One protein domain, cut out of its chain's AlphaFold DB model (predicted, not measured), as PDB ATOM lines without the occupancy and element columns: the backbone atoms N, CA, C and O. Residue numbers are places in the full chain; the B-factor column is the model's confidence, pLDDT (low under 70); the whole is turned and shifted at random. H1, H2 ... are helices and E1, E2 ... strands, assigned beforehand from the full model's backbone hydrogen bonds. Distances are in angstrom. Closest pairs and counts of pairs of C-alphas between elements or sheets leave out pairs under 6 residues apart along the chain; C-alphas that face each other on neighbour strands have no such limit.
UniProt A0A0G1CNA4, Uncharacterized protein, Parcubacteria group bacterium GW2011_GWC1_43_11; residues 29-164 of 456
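This is residues 29 to 164 of the 456 residues of an uncharacterized protein of Parcubacteria group bacterium GW2011_GWC1_43_11 (UniProt A0A0G1CNA4). The domain is a long rod with a small three-stranded sheet covered by H1 at one end, a crossed pair of helices, H3 and H4, at the other, and H2, H5, H6 and H7 between them. H5 is the hub of the helices, and residues 92 to 97 stick out beyond H3 and H4 at the far end. The printed part has 136 residues, with seven named helices and three named strands in the order E1, H1, H2, H3, H4, H5, H6, E2, E3, H7; the sheet runs E1, E2, E3, all antiparallel. The class is mostly helix, and the whole is loose, with a radius of gyration of the C-alphas of 20.6 A and spans of 69 by 25 by 21 A.

E1, residues 29 to 31, begins at C-alpha 29 at (-11.996, 26.024, 3.791). H1 is residues 36 to 48, 18.5 A long. H2, residues 56 to 72, measures 24.3 A. H3, residues 79 to 93, measures 21.1 A and ends at C-alpha 93 at (28.632, 53.349, -14.647). H4 is residues 99 to 108, H5 residues 111 to 125 with 20.4 A, and H6 residues 129 to 135. E2, residues 137 to 141, measures 13.1 A, and E3 is residues 147 to 150. H7, residues 153 to 162, ends at C-alpha 162 at (7.843, 41.089, -7.778).

H1 is on one face of the sheet, two layers, a helix over a sheet, at a height over the sheet of 9.9 A. E1 and E2 are antiparallel, with N 29 and O 140 within hydrogen-bond range at 2.9 A. E2 and E3 form a hairpin, with N 139 and O 148 at 2.8 A. H2 only grazes the sheet, with residues 56 to 62; the closest C-alphas of H2 and E3 are those of Tyr 58 and Tyr 150, 4.8 A apart. With residues 65 to 72 alone, H2 touches residues 118 to 123 of H5 at a steep tilt of 58 degrees, closest at C-alphas 72 and 119, 5.4 A. H7 touches H5 at a shallow tilt of 33 degrees, only just short of steep, opposite ways, closest at C-alphas 155 and 125, 6.3 A. H6 touches H7, closest at C-alphas 132 and 155, 6.6 A. Residues 79 to 83 of H3 touch residues 112 to 117 of H5, closest at C-alphas 79 and 113, 4.7 A. H4 touches H3 at a steep tilt of 48 degrees, closest at C-alphas 103 and 87, 5.9 A. H1 and H7 are apart. In each of the seven helices every O i to N i+4 pair is within hydrogen-bond range.

The two C-alphas farthest apart are those of Arg 47 and Arg 96, 69.3 A. The printed part has no cut, and no link is long. Mean pLDDT of the printed part is 89.5, and no printed residue is under 70.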
ATOM      1  N   GLU A  29     -11.235  25.085   2.963       81.56
ATOM      2  CA  GLU A  29     -11.996  26.024   3.791       81.56
ATOM      3  C   GLU A  29     -11.103  27.213   4.120       81.56
ATOM      4  O   GLU A  29      -9.962  27.026   4.544       81.56
ATOM      5  N   VAL A  30     -11.629  28.422   3.950       81.81
ATOM      6  CA  VAL A  30     -10.912  29.669   4.224       81.81
ATOM      7  C   VAL A  30     -11.643  30.410   5.331       81.81
ATOM      8  O   VAL A  30     -12.859  30.582   5.256       81.81
ATOM      9  N   VAL A  31     -10.922  30.841   6.362       87.06
ATOM     10  CA  VAL A  31     -11.503  31.627   7.457       87.06
ATOM     11  C   VAL A  31     -10.669  32.858   7.770       87.06
ATOM     12  O   VAL A  31      -9.434  32.830   7.758       87.06
ATOM     13  N   ASP A  32     -11.375  33.940   8.082       86.75
ATOM     14  CA  ASP A  32     -10.797  35.172   8.603       86.75
ATOM     15  C   ASP A  32     -10.861  35.174  10.134       86.75
ATOM     16  O   ASP A  32     -11.930  35.343  10.727       86.75
ATOM     17  N   SER A  33      -9.709  34.999  10.786       87.44
ATOM     18  CA  SER A  33      -9.608  34.969  12.250       87.44
ATOM     19  C   SER A  33      -9.921  36.303  12.935       87.44
ATOM     20  O   SER A  33     -10.016  36.322  14.159       87.44
ATOM     21  N   HIS A  34     -10.086  37.393  12.179       86.19
ATOM     22  CA  HIS A  34     -10.453  38.715  12.700       86.19
ATOM     23  C   HIS A  34     -11.972  38.923  12.783       86.19
ATOM     24  O   HIS A  34     -12.427  39.972  13.229       86.19
ATOM     25  N   THR A  35     -12.755  37.925  12.369       88.69
ATOM     26  CA  THR A  35     -14.211  37.886  12.550       88.69
ATOM     27  C   THR A  35     -14.573  36.919  13.676       88.69
ATOM     28  O   THR A  35     -13.910  35.894  13.852       88.69
ATOM     29  N   ASP A  36     -15.652  37.189  14.415       90.62
ATOM     30  CA  ASP A  36     -16.108  36.296  15.494       90.62
ATOM     31  C   ASP A  36     -16.442  34.884  14.981       90.62
ATOM     32  O   ASP A  36     -16.130  33.876  15.629       90.62
ATOM     33  N   GLU A  37     -17.034  34.795  13.784       91.38
ATOM     34  CA  GLU A  37     -17.330  33.525  13.117       91.38
ATOM     35  C   GLU A  37     -16.043  32.768  12.774       91.38
ATOM     36  O   GLU A  37     -15.901  31.584  13.106       91.38
ATOM     37  N   GLY A  38     -15.081  33.440  12.136       88.69
ATOM     38  CA  GLY A  38     -13.828  32.820  11.732       88.69
ATOM     39  C   GLY A  38     -12.967  32.412  12.925       88.69
ATOM     40  O   GLY A  38     -12.410  31.314  12.917       88.69
ATOM     41  N   LEU A  39     -12.936  33.205  14.001       91.50
ATOM     42  CA  LEU A  39     -12.271  32.835  15.252       91.50
ATOM     43  C   LEU A  39     -12.921  31.600  15.893       91.50
ATOM     44  O   LEU A  39     -12.228  30.691  16.358       91.50
ATOM     45  N   SER A  40     -14.254  31.530  15.886       92.81
ATOM     46  CA  SER A  40     -15.001  30.374  16.391       92.81
ATOM     47  C   SER A  40     -14.731  29.109  15.572       92.81
ATOM     48  O   SER A  40     -14.528  28.033  16.144       92.81
ATOM     49  N   ARG A  41     -14.673  29.229  14.238       91.31
ATOM     50  CA  ARG A  41     -14.295  28.137  13.328       91.31
ATOM     51  C   ARG A  41     -12.850  27.692  13.534       91.31
ATOM     52  O   ARG A  41     -12.607  26.496  13.664       91.31
ATOM     53  N   LEU A  42     -11.910  28.623  13.671       92.12
ATOM     54  CA  LEU A  42     -10.502  28.308  13.914       92.12
ATOM     55  C   LEU A  42     -10.308  27.552  15.237       92.12
ATOM     56  O   LEU A  42      -9.630  26.526  15.274       92.12
ATOM     57  N   ARG A  43     -10.979  27.989  16.314       91.69
ATOM     58  CA  ARG A  43     -10.990  27.280  17.609       91.69
ATOM     59  C   ARG A  43     -11.599  25.881  17.516       91.69
ATOM     60  O   ARG A  43     -11.273  25.023  18.335       91.69
ATOM     61  N   ARG A  44     -12.521  25.652  16.577       91.69
ATOM     62  CA  ARG A  44     -13.078  24.323  16.301       91.69
ATOM     63  C   ARG A  44     -12.041  23.450  15.600       91.69
ATOM     64  O   ARG A  44     -11.751  22.369  16.096       91.69
ATOM     65  N   TRP A  45     -11.420  23.948  14.531       91.75
ATOM     66  CA  TRP A  45     -10.348  23.236  13.827       91.75
ATOM     67  C   TRP A  45      -9.192  22.861  14.761       91.75
ATOM     68  O   TRP A  45      -8.683  21.747  14.692       91.75
ATOM     69  N   GLN A  46      -8.826  23.752  15.686       89.56
ATOM     70  CA  GLN A  46      -7.773  23.500  16.670       89.56
ATOM     71  C   GLN A  46      -8.130  22.381  17.655       89.56
ATOM     72  O   GLN A  46      -7.255  21.623  18.059       89.56
ATOM     73  N   ARG A  47      -9.411  22.241  18.020       90.50
ATOM     74  CA  ARG A  47      -9.889  21.120  18.844       90.50
ATOM     75  C   ARG A  47      -9.938  19.807  18.065       90.50
ATOM     76  O   ARG A  47      -9.635  18.763  18.627       90.50
ATOM     77  N   GLU A  48     -10.318  19.860  16.792       87.88
ATOM     78  CA  GLU A  48     -10.424  18.680  15.924       87.88
ATOM     79  C   GLU A  48      -9.058  18.130  15.489       87.88
ATOM     80  O   GLU A  48      -8.931  16.944  15.193       87.88
ATOM     81  N   SER A  49      -8.038  18.982  15.358       83.56
ATOM     82  CA  SER A  49      -6.732  18.598  14.808       83.56
ATOM     83  C   SER A  49      -5.602  19.520  15.299       83.56
ATOM     84  O   SER A  49      -5.037  20.265  14.494       83.56
ATOM     85  N   PRO A  50      -5.245  19.485  16.599       82.62
ATOM     86  CA  PRO A  50      -4.272  20.412  17.190       82.62
ATOM     87  C   PRO A  50      -2.888  20.339  16.528       82.62
ATOM     88  O   PRO A  50      -2.265  21.371  16.292       82.62
ATOM     89  N   ASP A  51      -2.451  19.142  16.129       86.88
ATOM     90  CA  ASP A  51      -1.106  18.904  15.578       86.88
ATOM     91  C   ASP A  51      -0.989  19.187  14.071       86.88
ATOM     92  O   ASP A  51       0.054  18.961  13.459       86.88
ATOM     93  N   LYS A  52      -2.068  19.660  13.434       88.44
ATOM     94  CA  LYS A  52      -2.119  19.882  11.981       88.44
ATOM     95  C   LYS A  52      -1.979  21.351  11.575       88.44
ATOM     96  O   LYS A  52      -2.197  21.666  10.406       88.44
ATOM     97  N   PHE A  53      -1.625  22.230  12.514       92.00
ATOM     98  CA  PHE A  53      -1.477  23.669  12.297       92.00
ATOM     99  C   PHE A  53      -0.047  24.041  11.895       92.00
ATOM    100  O   PHE A  53       0.912  23.691  12.576       92.00
ATOM    101  N   SER A  54       0.093  24.811  10.816       90.31
ATOM    102  CA  SER A  54       1.375  25.336  10.337       90.31
ATOM    103  C   SER A  54       1.335  26.853  10.162       90.31
ATOM    104  O   SER A  54       0.407  27.409   9.572       90.31
ATOM    105  N   LEU A  55       2.387  27.522  10.635       90.62
ATOM    106  CA  LEU A  55       2.662  28.938  10.365       90.62
ATOM    107  C   LEU A  55       3.850  29.134   9.414       90.62
ATOM    108  O   LEU A  55       4.180  30.271   9.092       90.62
ATOM    109  N   THR A  56       4.507  28.054   8.987       90.25
ATOM    110  CA  THR A  56       5.771  28.109   8.240       90.25
ATOM    111  C   THR A  56       5.640  28.931   6.961       90.25
ATOM    112  O   THR A  56       6.450  29.817   6.717       90.25
ATOM    113  N   GLN A  57       4.576  28.693   6.189       85.69
ATOM    114  CA  GLN A  57       4.303  29.404   4.939       85.69
ATOM    115  C   GLN A  57       4.085  30.904   5.172       85.69
ATOM    116  O   GLN A  57       4.617  31.723   4.434       85.69
ATOM    117  N   TYR A  58       3.338  31.268   6.220       90.31
ATOM    118  CA  TYR A  58       3.100  32.665   6.577       90.31
ATOM    119  C   TYR A  58       4.382  33.382   7.008       90.31
ATOM    120  O   TYR A  58       4.630  34.492   6.555       90.31
ATOM    121  N   LYS A  59       5.212  32.755   7.852       91.25
ATOM    122  CA  LYS A  59       6.471  33.362   8.312       91.25
ATOM    123  C   LYS A  59       7.429  33.621   7.151       91.25
ATOM    124  O   LYS A  59       7.870  34.750   6.993       91.25
ATOM    125  N   SER A  60       7.651  32.614   6.304       90.25
ATOM    126  CA  SER A  60       8.525  32.739   5.132       90.25
ATOM    127  C   SER A  60       8.038  33.819   4.157       90.25
ATOM    128  O   SER A  60       8.838  34.601   3.661       90.25
ATOM    129  N   ALA A  61       6.725  33.912   3.937       88.31
ATOM    130  CA  ALA A  61       6.120  34.963   3.123       88.31
ATOM    131  C   ALA A  61       6.336  36.377   3.688       88.31
ATOM    132  O   ALA A  61       6.623  37.314   2.947       88.31
ATOM    133  N   VAL A  62       6.155  36.543   5.001       90.88
ATOM    134  CA  VAL A  62       6.360  37.829   5.681       90.88
ATOM    135  C   VAL A  62       7.830  38.233   5.618       90.88
ATOM    136  O   VAL A  62       8.117  39.391   5.337       90.88
ATOM    137  N   GLU A  63       8.747  37.294   5.852       90.94
ATOM    138  CA  GLU A  63      10.193  37.516   5.745       90.94
ATOM    139  C   GLU A  63      10.575  38.001   4.340       90.94
ATOM    140  O   GLU A  63      11.168  39.071   4.219       90.94
ATOM    141  N   GLU A  64      10.131  37.310   3.281       90.88
ATOM    142  CA  GLU A  64      10.383  37.720   1.888       90.88
ATOM    143  C   GLU A  64       9.839  39.132   1.599       90.88
ATOM    144  O   GLU A  64      10.503  39.956   0.967       90.88
ATOM    145  N   LEU A  65       8.645  39.463   2.104       89.94
ATOM    146  CA  LEU A  65       8.057  40.791   1.915       89.94
ATOM    147  C   LEU A  65       8.831  41.896   2.651       89.94
ATOM    148  O   LEU A  65       8.966  43.001   2.120       89.94
ATOM    149  N   LEU A  66       9.340  41.615   3.851       88.00
ATOM    150  CA  LEU A  66      10.149  42.557   4.628       88.00
ATOM    151  C   LEU A  66      11.519  42.798   3.980       88.00
ATOM    152  O   LEU A  66      11.939  43.951   3.883       88.00
ATOM    153  N   GLU A  67      12.175  41.751   3.473       89.31
ATOM    154  CA  GLU A  67      13.428  41.870   2.710       89.31
ATOM    155  C   GLU A  67      13.241  42.763   1.476       89.31
ATOM    156  O   GLU A  67      14.022  43.682   1.208       89.31
ATOM    157  N   HIS A  68      12.143  42.552   0.749       89.94
ATOM    158  CA  HIS A  68      11.775  43.401  -0.372       89.94
ATOM    159  C   HIS A  68      11.483  44.852   0.049       89.94
ATOM    160  O   HIS A  68      11.868  45.780  -0.668       89.94
ATOM    161  N   ALA A  69      10.844  45.072   1.203       87.75
ATOM    162  CA  ALA A  69      10.580  46.408   1.740       87.75
ATOM    163  C   ALA A  69      11.854  47.160   2.120       87.75
ATOM    164  O   ALA A  69      11.950  48.360   1.858       87.75
ATOM    165  N   GLU A  70      12.854  46.469   2.657       87.00
ATOM    166  CA  GLU A  70      14.161  47.062   2.933       87.00
ATOM    167  C   GLU A  70      14.885  47.458   1.635       87.00
ATOM    168  O   GLU A  70      15.378  48.585   1.510       87.00
ATOM    169  N   GLY A  71      14.906  46.558   0.645       85.25
ATOM    170  CA  GLY A  71      15.614  46.769  -0.619       85.25
ATOM    171  C   GLY A  71      14.978  47.831  -1.521       85.25
ATOM    172  O   GLY A  71      15.683  48.658  -2.107       85.25
ATOM    173  N   LEU A  72      13.647  47.836  -1.628       86.75
ATOM    174  CA  LEU A  72      12.901  48.736  -2.514       86.75
ATOM    175  C   LEU A  72      12.376  49.987  -1.802       86.75
ATOM    176  O   LEU A  72      12.001  50.947  -2.468       86.75
ATOM    177  N   GLY A  73      12.412  50.043  -0.466       76.06
ATOM    178  CA  GLY A  73      11.877  51.153   0.332       76.06
ATOM    179  C   GLY A  73      12.490  52.530   0.038       76.06
ATOM    180  O   GLY A  73      11.902  53.560   0.361       76.06
ATOM    181  N   LYS A  74      13.664  52.569  -0.601       84.50
ATOM    182  CA  LYS A  74      14.357  53.809  -0.995       84.50
ATOM    183  C   LYS A  74      14.124  54.202  -2.453       84.50
ATOM    184  O   LYS A  74      14.587  55.261  -2.872       84.50
ATOM    185  N   ASN A  75      13.459  53.355  -3.232       92.75
ATOM    186  CA  ASN A  75      13.216  53.627  -4.638       92.75
ATOM    187  C   ASN A  75      12.043  54.603  -4.820       92.75
ATOM    188  O   ASN A  75      11.094  54.576  -4.027       92.75
ATOM    189  N   PRO A  76      12.063  55.422  -5.886       94.25
ATOM    190  CA  PRO A  76      10.918  56.241  -6.273       94.25
ATOM    191  C   PRO A  76       9.644  55.409  -6.452       94.25
ATOM    192  O   PRO A  76       9.704  54.230  -6.802       94.25
ATOM    193  N   LYS A  77       8.491  56.032  -6.198       93.88
ATOM    194  CA  LYS A  77       7.161  55.409  -6.344       93.88
ATOM    195  C   LYS A  77       6.455  55.817  -7.632       93.88
ATOM    196  O   LYS A  77       5.388  55.302  -7.942       93.88
ATOM    197  N   ASP A  78       7.036  56.760  -8.360       95.00
ATOM    198  CA  ASP A  78       6.568  57.230  -9.649       95.00
ATOM    199  C   ASP A  78       7.561  56.838 -10.750       95.00
ATOM    200  O   ASP A  78       8.775  56.738 -10.534       95.00
ATOM    201  N   ALA A  79       7.029  56.598 -11.948       92.56
ATOM    202  CA  ALA A  79       7.816  56.143 -13.083       92.56
ATOM    203  C   ALA A  79       8.894  57.158 -13.494       92.56
ATOM    204  O   ALA A  79       9.998  56.761 -13.857       92.56
ATOM    205  N   GLY A  80       8.601  58.462 -13.409       94.25
ATOM    206  CA  GLY A  80       9.540  59.528 -13.768       94.25
ATOM    207  C   GLY A  80      10.793  59.499 -12.897       94.25
ATOM    208  O   GLY A  80      11.901  59.369 -13.416       94.25
ATOM    209  N   GLY A  81      10.612  59.509 -11.576       95.44
ATOM    210  CA  GLY A  81      11.700  59.388 -10.617       95.44
ATOM    211  C   GLY A  81      12.469  58.077 -10.771       95.44
ATOM    212  O   GLY A  81      13.700  58.073 -10.688       95.44
ATOM    213  N   MET A  82      11.785  56.958 -11.045       96.00
ATOM    214  CA  MET A  82      12.460  55.676 -11.280       96.00
ATOM    215  C   MET A  82      13.365  55.735 -12.516       96.00
ATOM    216  O   MET A  82      14.532  55.343 -12.439       96.00
ATOM    217  N   VAL A  83      12.865  56.285 -13.626       96.25
ATOM    218  CA  VAL A  83      13.650  56.498 -14.850       96.25
ATOM    219  C   VAL A  83      14.874  57.363 -14.550       96.25
ATOM    220  O   VAL A  83      15.985  56.977 -14.905       96.25
ATOM    221  N   GLU A  84      14.716  58.486 -13.844       96.19
ATOM    222  CA  GLU A  84      15.834  59.368 -13.484       96.19
ATOM    223  C   GLU A  84      16.918  58.646 -12.670       96.19
ATOM    224  O   GLU A  84      18.115  58.785 -12.951       96.19
ATOM    225  N   VAL A  85      16.514  57.837 -11.684       95.31
ATOM    226  CA  VAL A  85      17.438  57.050 -10.856       95.31
ATOM    227  C   VAL A  85      18.180  56.008 -11.692       95.31
ATOM    228  O   VAL A  85      19.404  55.894 -11.572       95.31
ATOM    229  N   VAL A  86      17.474  55.256 -12.540       94.06
ATOM    230  CA  VAL A  86      18.067  54.205 -13.382       94.06
ATOM    231  C   VAL A  86      19.018  54.812 -14.412       94.06
ATOM    232  O   VAL A  86      20.186  54.418 -14.469       94.06
ATOM    233  N   VAL A  87      18.573  55.827 -15.156       96.12
ATOM    234  CA  VAL A  87      19.395  56.549 -16.139       96.12
ATOM    235  C   VAL A  87      20.632  57.138 -15.466       96.12
ATOM    236  O   VAL A  87      21.745  56.995 -15.971       96.12
ATOM    237  N   GLY A  88      20.472  57.753 -14.291       95.19
ATOM    238  CA  GLY A  88      21.578  58.312 -13.520       95.19
ATOM    239  C   GLY A  88      22.607  57.266 -13.086       95.19
ATOM    240  O   GLY A  88      23.808  57.539 -13.147       95.19
ATOM    241  N   LYS A  89      22.167  56.073 -12.669       94.75
ATOM    242  CA  LYS A  89      23.057  54.963 -12.288       94.75
ATOM    243  C   LYS A  89      23.806  54.393 -13.494       94.75
ATOM    244  O   LYS A  89      25.028  54.273 -13.423       94.75
ATOM    245  N   ILE A  90      23.115  54.118 -14.602       95.44
ATOM    246  CA  ILE A  90      23.738  53.595 -15.829       95.44
ATOM    247  C   ILE A  90      24.727  54.613 -16.404       95.44
ATOM    248  O   ILE A  90      25.857  54.261 -16.729       95.44
ATOM    249  N   TYR A  91      24.352  55.892 -16.472       95.81
ATOM    250  CA  TYR A  91      25.231  56.941 -16.995       95.81
ATOM    251  C   TYR A  91      26.507  57.112 -16.160       95.81
ATOM    252  O   TYR A  91      27.573  57.359 -16.710       95.81
ATOM    253  N   LYS A  92      26.428  56.967 -14.830       94.12
ATOM    254  CA  LYS A  92      27.618  56.993 -13.958       94.12
ATOM    255  C   LYS A  92      28.513  55.765 -14.143       94.12
ATOM    256  O   LYS A  92      29.720  55.876 -13.949       94.12
ATOM    257  N   ALA A  93      27.925  54.615 -14.473       92.31
ATOM    258  CA  ALA A  93      28.632  53.349 -14.647       92.31
ATOM    259  C   ALA A  93      29.206  53.152 -16.062       92.31
ATOM    260  O   ALA A  93      30.082  52.315 -16.254       92.31
ATOM    261  N   THR A  94      28.740  53.919 -17.048       92.88
ATOM    262  CA  THR A  94      29.140  53.792 -18.454       92.88
ATOM    263  C   THR A  94      29.903  55.025 -18.938       92.88
ATOM    264  O   THR A  94      29.829  56.118 -18.381       92.88
ATOM    265  N   ARG A  95      30.693  54.856 -19.995       87.31
ATOM    266  CA  ARG A  95      31.469  55.891 -20.679       87.31
ATOM    267  C   ARG A  95      30.938  56.059 -22.101       87.31
ATOM    268  O   ARG A  95      30.732  55.084 -22.822       87.31
ATOM    269  N   ARG A  96      30.825  57.315 -22.550       87.56
ATOM    270  CA  ARG A  96      30.495  57.677 -23.948       87.56
ATOM    271  C   ARG A  96      29.137  57.139 -24.441       87.56
ATOM    272  O   ARG A  96      28.993  56.830 -25.625       87.56
ATOM    273  N   ILE A  97      28.166  57.013 -23.540       92.56
ATOM    274  CA  ILE A  97      26.758  56.761 -23.867       92.56
ATOM    275  C   ILE A  97      25.974  57.965 -23.356       92.56
ATOM    276  O   ILE A  97      26.156  58.377 -22.208       92.56
ATOM    277  N   GLU A  98      25.173  58.594 -24.215       94.69
ATOM    278  CA  GLU A  98      24.454  59.805 -23.830       94.69
ATOM    279  C   GLU A  98      23.262  59.465 -22.932       94.69
ATOM    280  O   GLU A  98      22.593  58.447 -23.111       94.69
ATOM    281  N   LYS A  99      22.947  60.349 -21.975       95.69
ATOM    282  CA  LYS A  99      21.792  60.159 -21.079       95.69
ATOM    283  C   LYS A  99      20.483  59.959 -21.837       95.69
ATOM    284  O   LYS A  99      19.676  59.144 -21.410       95.69
ATOM    285  N   LYS A 100      20.292  60.677 -22.948       96.00
ATOM    286  CA  LYS A 100      19.079  60.595 -23.772       96.00
ATOM    287  C   LYS A 100      18.891  59.202 -24.390       96.00
ATOM    288  O   LYS A 100      17.764  58.729 -24.486       96.00
ATOM    289  N   ASP A 101      19.987  58.536 -24.758       95.25
ATOM    290  CA  ASP A 101      19.950  57.207 -25.376       95.25
ATOM    291  C   ASP A 101      19.602  56.152 -24.317       95.25
ATOM    292  O   ASP A 101      18.766  55.279 -24.545       95.25
ATOM    293  N   ILE A 102      20.179  56.288 -23.115       95.62
ATOM    294  CA  ILE A 102      19.835  55.457 -21.953       95.62
ATOM    295  C   ILE A 102      18.369  55.671 -21.566       95.62
ATOM    296  O   ILE A 102      17.651  54.710 -21.316       95.62
ATOM    297  N   GLU A 103      17.903  56.918 -21.525       96.06
ATOM    298  CA  GLU A 103      16.513  57.232 -21.199       96.06
ATOM    299  C   GLU A 103      15.541  56.644 -22.228       96.06
ATOM    300  O   GLU A 103      14.545  56.038 -21.837       96.06
ATOM    301  N   SER A 104      15.850  56.754 -23.525       94.75
ATOM    302  CA  SER A 104      15.059  56.129 -24.589       94.75
ATOM    303  C   SER A 104      14.938  54.615 -24.390       94.75
ATOM    304  O   SER A 104      13.834  54.080 -24.473       94.75
ATOM    305  N   LEU A 105      16.045  53.941 -24.062       93.94
ATOM    306  CA  LEU A 105      16.064  52.508 -23.773       93.94
ATOM    307  C   LEU A 105      15.208  52.158 -22.548       93.94
ATOM    308  O   LEU A 105      14.372  51.260 -22.607       93.94
ATOM    309  N   VAL A 106      15.400  52.872 -21.437       93.31
ATOM    310  CA  VAL A 106      14.697  52.604 -20.174       93.31
ATOM    311  C   VAL A 106      13.187  52.821 -20.317       93.31
ATOM    312  O   VAL A 106      12.415  52.076 -19.722       93.31
ATOM    313  N   ARG A 107      12.760  53.805 -21.117       93.44
ATOM    314  CA  ARG A 107      11.339  54.093 -21.380       93.44
ATOM    315  C   ARG A 107      10.687  53.152 -22.392       93.44
ATOM    316  O   ARG A 107       9.465  53.093 -22.440       93.44
ATOM    317  N   ALA A 108      11.465  52.434 -23.199       90.56
ATOM    318  CA  ALA A 108      10.919  51.485 -24.169       90.56
ATOM    319  C   ALA A 108      10.361  50.208 -23.512       90.56
ATOM    320  O   ALA A 108       9.590  49.483 -24.136       90.56
ATOM    321  N   ASN A 109      10.724  49.938 -22.254       88.69
ATOM    322  CA  ASN A 109      10.309  48.758 -21.503       88.69
ATOM    323  C   ASN A 109       9.528  49.161 -20.231       88.69
ATOM    324  O   ASN A 109       9.904  50.139 -19.581       88.69
ATOM    325  N   PRO A 110       8.486  48.411 -19.820       91.12
ATOM    326  CA  PRO A 110       7.687  48.733 -18.630       91.12
ATOM    327  C   PRO A 110       8.453  48.633 -17.304       91.12
ATOM    328  O   PRO A 110       7.941  49.087 -16.286       91.12
ATOM    329  N   ILE A 111       9.673  48.079 -17.281       93.19
ATOM    330  CA  ILE A 111      10.412  47.770 -16.048       93.19
ATOM    331  C   ILE A 111      10.483  48.935 -15.048       93.19
ATOM    332  O   ILE A 111      10.421  48.708 -13.843       93.19
ATOM    333  N   SER A 112      10.589  50.182 -15.517       93.25
ATOM    334  CA  SER A 112      10.650  51.349 -14.624       93.25
ATOM    335  C   SER A 112       9.292  51.710 -14.022       93.25
ATOM    336  O   SER A 112       9.230  52.116 -12.863       93.25
ATOM    337  N   GLU A 113       8.210  51.544 -14.782       94.31
ATOM    338  CA  GLU A 113       6.836  51.714 -14.296       94.31
ATOM    339  C   GLU A 113       6.480  50.596 -13.307       94.31
ATOM    340  O   GLU A 113       6.001  50.876 -12.206       94.31
ATOM    341  N   ASP A 114       6.816  49.350 -13.653       95.56
ATOM    342  CA  ASP A 114       6.610  48.170 -12.810       95.56
ATOM    343  C   ASP A 114       7.370  48.302 -11.477       95.56
ATOM    344  O   ASP A 114       6.801  48.085 -10.407       95.56
ATOM    345  N   LEU A 115       8.645  48.715 -11.509       94.69
ATOM    346  CA  LEU A 115       9.456  48.929 -10.302       94.69
ATOM    347  C   LEU A 115       8.931  50.070  -9.428       94.69
ATOM    348  O   LEU A 115       9.002  49.979  -8.199       94.69
ATOM    349  N   ALA A 116       8.430  51.147 -10.037       94.56
ATOM    350  CA  ALA A 116       7.858  52.272  -9.305       94.56
ATOM    351  C   ALA A 116       6.578  51.850  -8.573       94.56
ATOM    352  O   ALA A 116       6.446  52.082  -7.367       94.56
ATOM    353  N   TRP A 117       5.681  51.149  -9.276       94.88
ATOM    354  CA  TRP A 117       4.483  50.563  -8.681       94.88
ATOM    355  C   TRP A 117       4.841  49.586  -7.557       94.88
ATOM    356  O   TRP A 117       4.301  49.688  -6.455       94.88
ATOM    357  N   LEU A 118       5.807  48.694  -7.800       94.62
ATOM    358  CA  LEU A 118       6.251  47.695  -6.830       94.62
ATOM    359  C   LEU A 118       6.797  48.346  -5.554       94.62
ATOM    360  O   LEU A 118       6.437  47.935  -4.454       94.62
ATOM    361  N   SER A 119       7.626  49.385  -5.696       93.62
ATOM    362  CA  SER A 119       8.136  50.179  -4.572       93.62
ATOM    363  C   SER A 119       6.996  50.809  -3.765       93.62
ATOM    364  O   SER A 119       6.995  50.756  -2.532       93.62
ATOM    365  N   GLY A 120       5.995  51.371  -4.450       92.62
ATOM    366  CA  GLY A 120       4.806  51.937  -3.817       92.62
ATOM    367  C   GLY A 120       4.030  50.906  -2.997       92.62
ATOM    368  O   GLY A 120       3.780  51.124  -1.808       92.62
ATOM    369  N   GLU A 121       3.702  49.769  -3.608       92.56
ATOM    370  CA  GLU A 121       2.886  48.729  -2.981       92.56
ATOM    371  C   GLU A 121       3.610  47.989  -1.859       92.56
ATOM    372  O   GLU A 121       3.020  47.730  -0.812       92.56
ATOM    373  N   ILE A 122       4.902  47.702  -2.010       90.75
ATOM    374  CA  ILE A 122       5.686  47.077  -0.943       90.75
ATOM    375  C   ILE A 122       5.802  47.998   0.266       90.75
ATOM    376  O   ILE A 122       5.693  47.532   1.393       90.75
ATOM    377  N   GLN A 123       5.976  49.305   0.079       86.25
ATOM    378  CA  GLN A 123       5.992  50.215   1.223       86.25
ATOM    379  C   GLN A 123       4.617  50.316   1.892       86.25
ATOM    380  O   GLN A 123       4.540  50.445   3.112       86.25
ATOM    381  N   ARG A 124       3.535  50.232   1.108       89.06
ATOM    382  CA  ARG A 124       2.160  50.232   1.620       89.06
ATOM    383  C   ARG A 124       1.843  48.967   2.425       89.06
ATOM    384  O   ARG A 124       1.240  49.069   3.489       89.06
ATOM    385  N   VAL A 125       2.225  47.796   1.913       85.38
ATOM    386  CA  VAL A 125       1.863  46.486   2.481       85.38
ATOM    387  C   VAL A 125       2.964  45.934   3.390       85.38
ATOM    388  O   VAL A 125       2.704  45.614   4.543       85.38
ATOM    389  N   GLY A 126       4.200  45.854   2.897       77.81
ATOM    390  CA  GLY A 126       5.373  45.352   3.622       77.81
ATOM    391  C   GLY A 126       5.861  46.277   4.739       77.81
ATOM    392  O   GLY A 126       6.404  45.806   5.733       77.81
ATOM    393  N   GLY A 127       5.611  47.584   4.627       74.75
ATOM    394  CA  GLY A 127       5.958  48.564   5.663       74.75
ATOM    395  C   GLY A 127       5.057  48.539   6.904       74.75
ATOM    396  O   GLY A 127       5.336  49.259   7.862       74.75
ATOM    397  N   ASN A 128       3.977  47.747   6.909       82.06
ATOM    398  CA  ASN A 128       3.024  47.697   8.016       82.06
ATOM    399  C   ASN A 128       2.575  46.260   8.330       82.06
ATOM    400  O   ASN A 128       1.684  45.709   7.682       82.06
ATOM    401  N   PHE A 129       3.139  45.681   9.393       83.50
ATOM    402  CA  PHE A 129       2.795  44.329   9.836       83.50
ATOM    403  C   PHE A 129       1.305  44.155  10.157       83.50
ATOM    404  O   PHE A 129       0.751  43.091   9.890       83.50
ATOM    405  N   GLU A 130       0.622  45.185  10.670       84.94
ATOM    406  CA  GLU A 130      -0.815  45.079  10.941       84.94
ATOM    407  C   GLU A 130      -1.631  44.862   9.667       84.94
ATOM    408  O   GLU A 130      -2.636  44.158   9.704       84.94
ATOM    409  N   VAL A 131      -1.221  45.463   8.545       84.44
ATOM    410  CA  VAL A 131      -1.896  45.282   7.252       84.44
ATOM    411  C   VAL A 131      -1.724  43.842   6.779       84.44
ATOM    412  O   VAL A 131      -2.696  43.211   6.362       84.44
ATOM    413  N   ILE A 132      -0.510  43.301   6.904       86.12
ATOM    414  CA  ILE A 132      -0.208  41.916   6.533       86.12
ATOM    415  C   ILE A 132      -1.014  40.939   7.395       86.12
ATOM    416  O   ILE A 132      -1.639  40.020   6.863       86.12
ATOM    417  N   ASP A 133      -1.040  41.157   8.713       86.81
ATOM    418  CA  ASP A 133      -1.718  40.267   9.653       86.81
ATOM    419  C   ASP A 133      -3.241  40.314   9.490       86.81
ATOM    420  O   ASP A 133      -3.851  39.260   9.316       86.81
ATOM    421  N   LYS A 134      -3.843  41.514   9.411       86.12
ATOM    422  CA  LYS A 134      -5.288  41.697   9.154       86.12
ATOM    423  C   LYS A 134      -5.722  41.080   7.820       86.12
ATOM    424  O   LYS A 134      -6.834  40.559   7.698       86.12
ATOM    425  N   GLY A 135      -4.852  41.125   6.812       84.25
ATOM    426  CA  GLY A 135      -5.098  40.519   5.504       84.25
ATOM    427  C   GLY A 135      -4.970  38.993   5.489       84.25
ATOM    428  O   GLY A 135      -5.550  38.346   4.620       84.25
ATOM    429  N   ALA A 136      -4.233  38.397   6.426       88.19
ATOM    430  CA  ALA A 136      -3.945  36.969   6.428       88.19
ATOM    431  C   ALA A 136      -5.197  36.108   6.654       88.19
ATOM    432  O   ALA A 136      -6.150  36.501   7.334       88.19
ATOM    433  N   ARG A 137      -5.184  34.898   6.094       88.94
ATOM    434  CA  ARG A 137      -6.288  33.934   6.188       88.94
ATOM    435  C   ARG A 137      -5.781  32.566   6.621       88.94
ATOM    436  O   ARG A 137      -4.616  32.221   6.411       88.94
ATOM    437  N   TRP A 138      -6.667  31.794   7.239       89.69
ATOM    438  CA  TRP A 138      -6.409  30.402   7.588       89.69
ATOM    439  C   TRP A 138      -7.092  29.479   6.594       89.69
ATOM    440  O   TRP A 138      -8.278  29.630   6.309       89.69
ATOM    441  N   PHE A 139      -6.333  28.502   6.118       87.06
ATOM    442  CA  PHE A 139      -6.735  27.543   5.106       87.06
ATOM    443  C   PHE A 139      -6.737  26.152   5.709       87.06
ATOM    444  O   PHE A 139      -5.724  25.723   6.263       87.06
ATOM    445  N   ARG A 140      -7.846  25.428   5.573       87.00
ATOM    446  CA  ARG A 140      -7.934  24.010   5.915       87.00
ATOM    447  C   ARG A 140      -8.123  23.190   4.655       87.00
ATOM    448  O   ARG A 140      -9.093  23.369   3.924       87.00
ATOM    449  N   ASN A 141      -7.221  22.244   4.434       79.62
ATOM    450  CA  ASN A 141      -7.421  21.207   3.439       79.62
ATOM    451  C   ASN A 141      -8.457  20.214   3.984       79.62
ATOM    452  O   ASN A 141      -8.181  19.531   4.974       79.62
ATOM    453  N   LYS A 142      -9.631  20.123   3.357       77.12
ATOM    454  CA  LYS A 142     -10.713  19.248   3.836       77.12
ATOM    455  C   LYS A 142     -10.354  17.757   3.821       77.12
ATOM    456  O   LYS A 142     -10.828  17.016   4.672       77.12
ATOM    457  N   GLN A 143      -9.478  17.325   2.911       73.00
ATOM    458  CA  GLN A 143      -9.094  15.915   2.758       73.00
ATOM    459  C   GLN A 143      -8.062  15.479   3.806       73.00
ATOM    460  O   GLN A 143      -8.210  14.458   4.469       73.00
ATOM    461  N   THR A 144      -7.001  16.264   3.981       76.56
ATOM    462  CA  THR A 144      -5.882  15.918   4.877       76.56
ATOM    463  C   THR A 144      -6.078  16.446   6.300       76.56
ATOM    464  O   THR A 144      -5.411  16.003   7.242       76.56
ATOM    465  N   GLY A 145      -6.974  17.419   6.478       80.50
ATOM    466  CA  GLY A 145      -7.179  18.149   7.726       80.50
ATOM    467  C   GLY A 145      -6.033  19.096   8.085       80.50
ATOM    468  O   GLY A 145      -6.029  19.624   9.193       80.50
ATOM    469  N   LYS A 146      -5.049  19.295   7.194       85.69
ATOM    470  CA  LYS A 146      -3.950  20.246   7.402       85.69
ATOM    471  C   LYS A 146      -4.489  21.670   7.408       85.69
ATOM    472  O   LYS A 146      -5.253  22.035   6.516       85.69
ATOM    473  N   VAL A 147      -4.060  22.451   8.392       89.25
ATOM    474  CA  VAL A 147      -4.437  23.850   8.569       89.25
ATOM    475  C   VAL A 147      -3.182  24.711   8.469       89.25
ATOM    476  O   VAL A 147      -2.196  24.453   9.155       89.25
ATOM    477  N   PHE A 148      -3.195  25.750   7.643       90.00
ATOM    478  CA  PHE A 148      -2.094  26.710   7.589       90.00
ATOM    479  C   PHE A 148      -2.586  28.144   7.503       90.00
ATOM    480  O   PHE A 148      -3.636  28.425   6.930       90.00
ATOM    481  N   LYS A 149      -1.800  29.056   8.072       90.31
ATOM    482  CA  LYS A 149      -1.968  30.489   7.842       90.31
ATOM    483  C   LYS A 149      -1.227  30.868   6.566       90.31
ATOM    484  O   LYS A 149      -0.109  30.401   6.339       90.31
ATOM    485  N   TYR A 150      -1.833  31.722   5.756       87.31
ATOM    486  CA  TYR A 150      -1.204  32.293   4.574       87.31
ATOM    487  C   TYR A 150      -1.493  33.791   4.493       87.31
ATOM    488  O   TYR A 150      -2.457  34.283   5.088       87.31
ATOM    489  N   MET A 151      -0.616  34.523   3.809       86.19
ATOM    490  CA  MET A 151      -0.765  35.966   3.651       86.19
ATOM    491  C   MET A 151      -2.014  36.301   2.826       86.19
ATOM    492  O   MET A 151      -2.482  35.484   2.034       86.19
ATOM    493  N   GLY A 152      -2.548  37.505   3.018       81.69
ATOM    494  CA  GLY A 152      -3.734  37.953   2.294       81.69
ATOM    495  C   GLY A 152      -3.497  38.203   0.807       81.69
ATOM    496  O   GLY A 152      -2.356  38.375   0.367       81.69
ATOM    497  N   ARG A 153      -4.600  38.315   0.060       82.38
ATOM    498  CA  ARG A 153      -4.638  38.587  -1.388       82.38
ATOM    499  C   ARG A 153      -3.706  39.712  -1.831       82.38
ATOM    500  O   ARG A 153      -3.008  39.569  -2.829       82.38
ATOM    501  N   GLU A 154      -3.686  40.828  -1.100       85.38
ATOM    502  CA  GLU A 154      -2.849  41.983  -1.449       85.38
ATOM    503  C   GLU A 154      -1.352  41.666  -1.337       85.38
ATOM    504  O   GLU A 154      -0.628  41.814  -2.317       85.38
ATOM    505  N   ALA A 155      -0.896  41.168  -0.184       88.56
ATOM    506  CA  ALA A 155       0.510  40.827   0.047       88.56
ATOM    507  C   ALA A 155       1.001  39.718  -0.900       88.56
ATOM    508  O   ALA A 155       2.061  39.843  -1.512       88.56
ATOM    509  N   SER A 156       0.186  38.675  -1.083       86.94
ATOM    510  CA  SER A 156       0.457  37.577  -2.020       86.94
ATOM    511  C   SER A 156       0.560  38.086  -3.460       86.94
ATOM    512  O   SER A 156       1.466  37.701  -4.201       86.94
ATOM    513  N   GLY A 157      -0.337  38.997  -3.853       87.31
ATOM    514  CA  GLY A 157      -0.317  39.637  -5.164       87.31
ATOM    515  C   GLY A 157       0.952  40.454  -5.403       87.31
ATOM    516  O   GLY A 157       1.556  40.337  -6.466       87.31
ATOM    517  N   VAL A 158       1.400  41.224  -4.408       90.44
ATOM    518  CA  VAL A 158       2.634  42.023  -4.494       90.44
ATOM    519  C   VAL A 158       3.870  41.136  -4.671       90.44
ATOM    520  O   VAL A 158       4.658  41.376  -5.585       90.44
ATOM    521  N   LEU A 159       4.023  40.078  -3.865       89.88
ATOM    522  CA  LEU A 159       5.153  39.147  -4.001       89.88
ATOM    523  C   LEU A 159       5.150  38.412  -5.344       89.88
ATOM    524  O   LEU A 159       6.199  38.225  -5.958       89.88
ATOM    525  N   ARG A 160       3.968  38.031  -5.841       88.75
ATOM    526  CA  ARG A 160       3.838  37.416  -7.167       88.75
ATOM    527  C   ARG A 160       4.313  38.360  -8.267       88.75
ATOM    528  O   ARG A 160       5.094  37.953  -9.122       88.75
ATOM    529  N   MET A 161       3.881  39.617  -8.220       91.38
ATOM    530  CA  MET A 161       4.274  40.647  -9.182       91.38
ATOM    531  C   MET A 161       5.780  40.928  -9.120       91.38
ATOM    532  O   MET A 161       6.412  41.075 -10.162       91.38
ATOM    533  N   ALA A 162       6.398  40.894  -7.934       92.12
ATOM    534  CA  ALA A 162       7.843  41.089  -7.778       92.12
ATOM    535  C   ALA A 162       8.694  40.117  -8.622       92.12
ATOM    536  O   ALA A 162       9.792  40.470  -9.050       92.12
ATOM    537  N   ARG A 163       8.182  38.914  -8.919       90.38
ATOM    538  CA  ARG A 163       8.851  37.913  -9.769       90.38
ATOM    539  C   ARG A 163       8.667  38.141 -11.276       90.38
ATOM    540  O   ARG A 163       9.303  37.445 -12.061       90.38
ATOM    541  N   LEU A 164       7.814  39.085 -11.677       93.00
ATOM    542  CA  LEU A 164       7.446  39.354 -13.074       93.00
ATOM    543  C   LEU A 164       7.996  40.684 -13.613       93.00
ATOM    544  O   LEU A 164       7.805  40.983 -14.792       93.00
TER     545      LEU A 164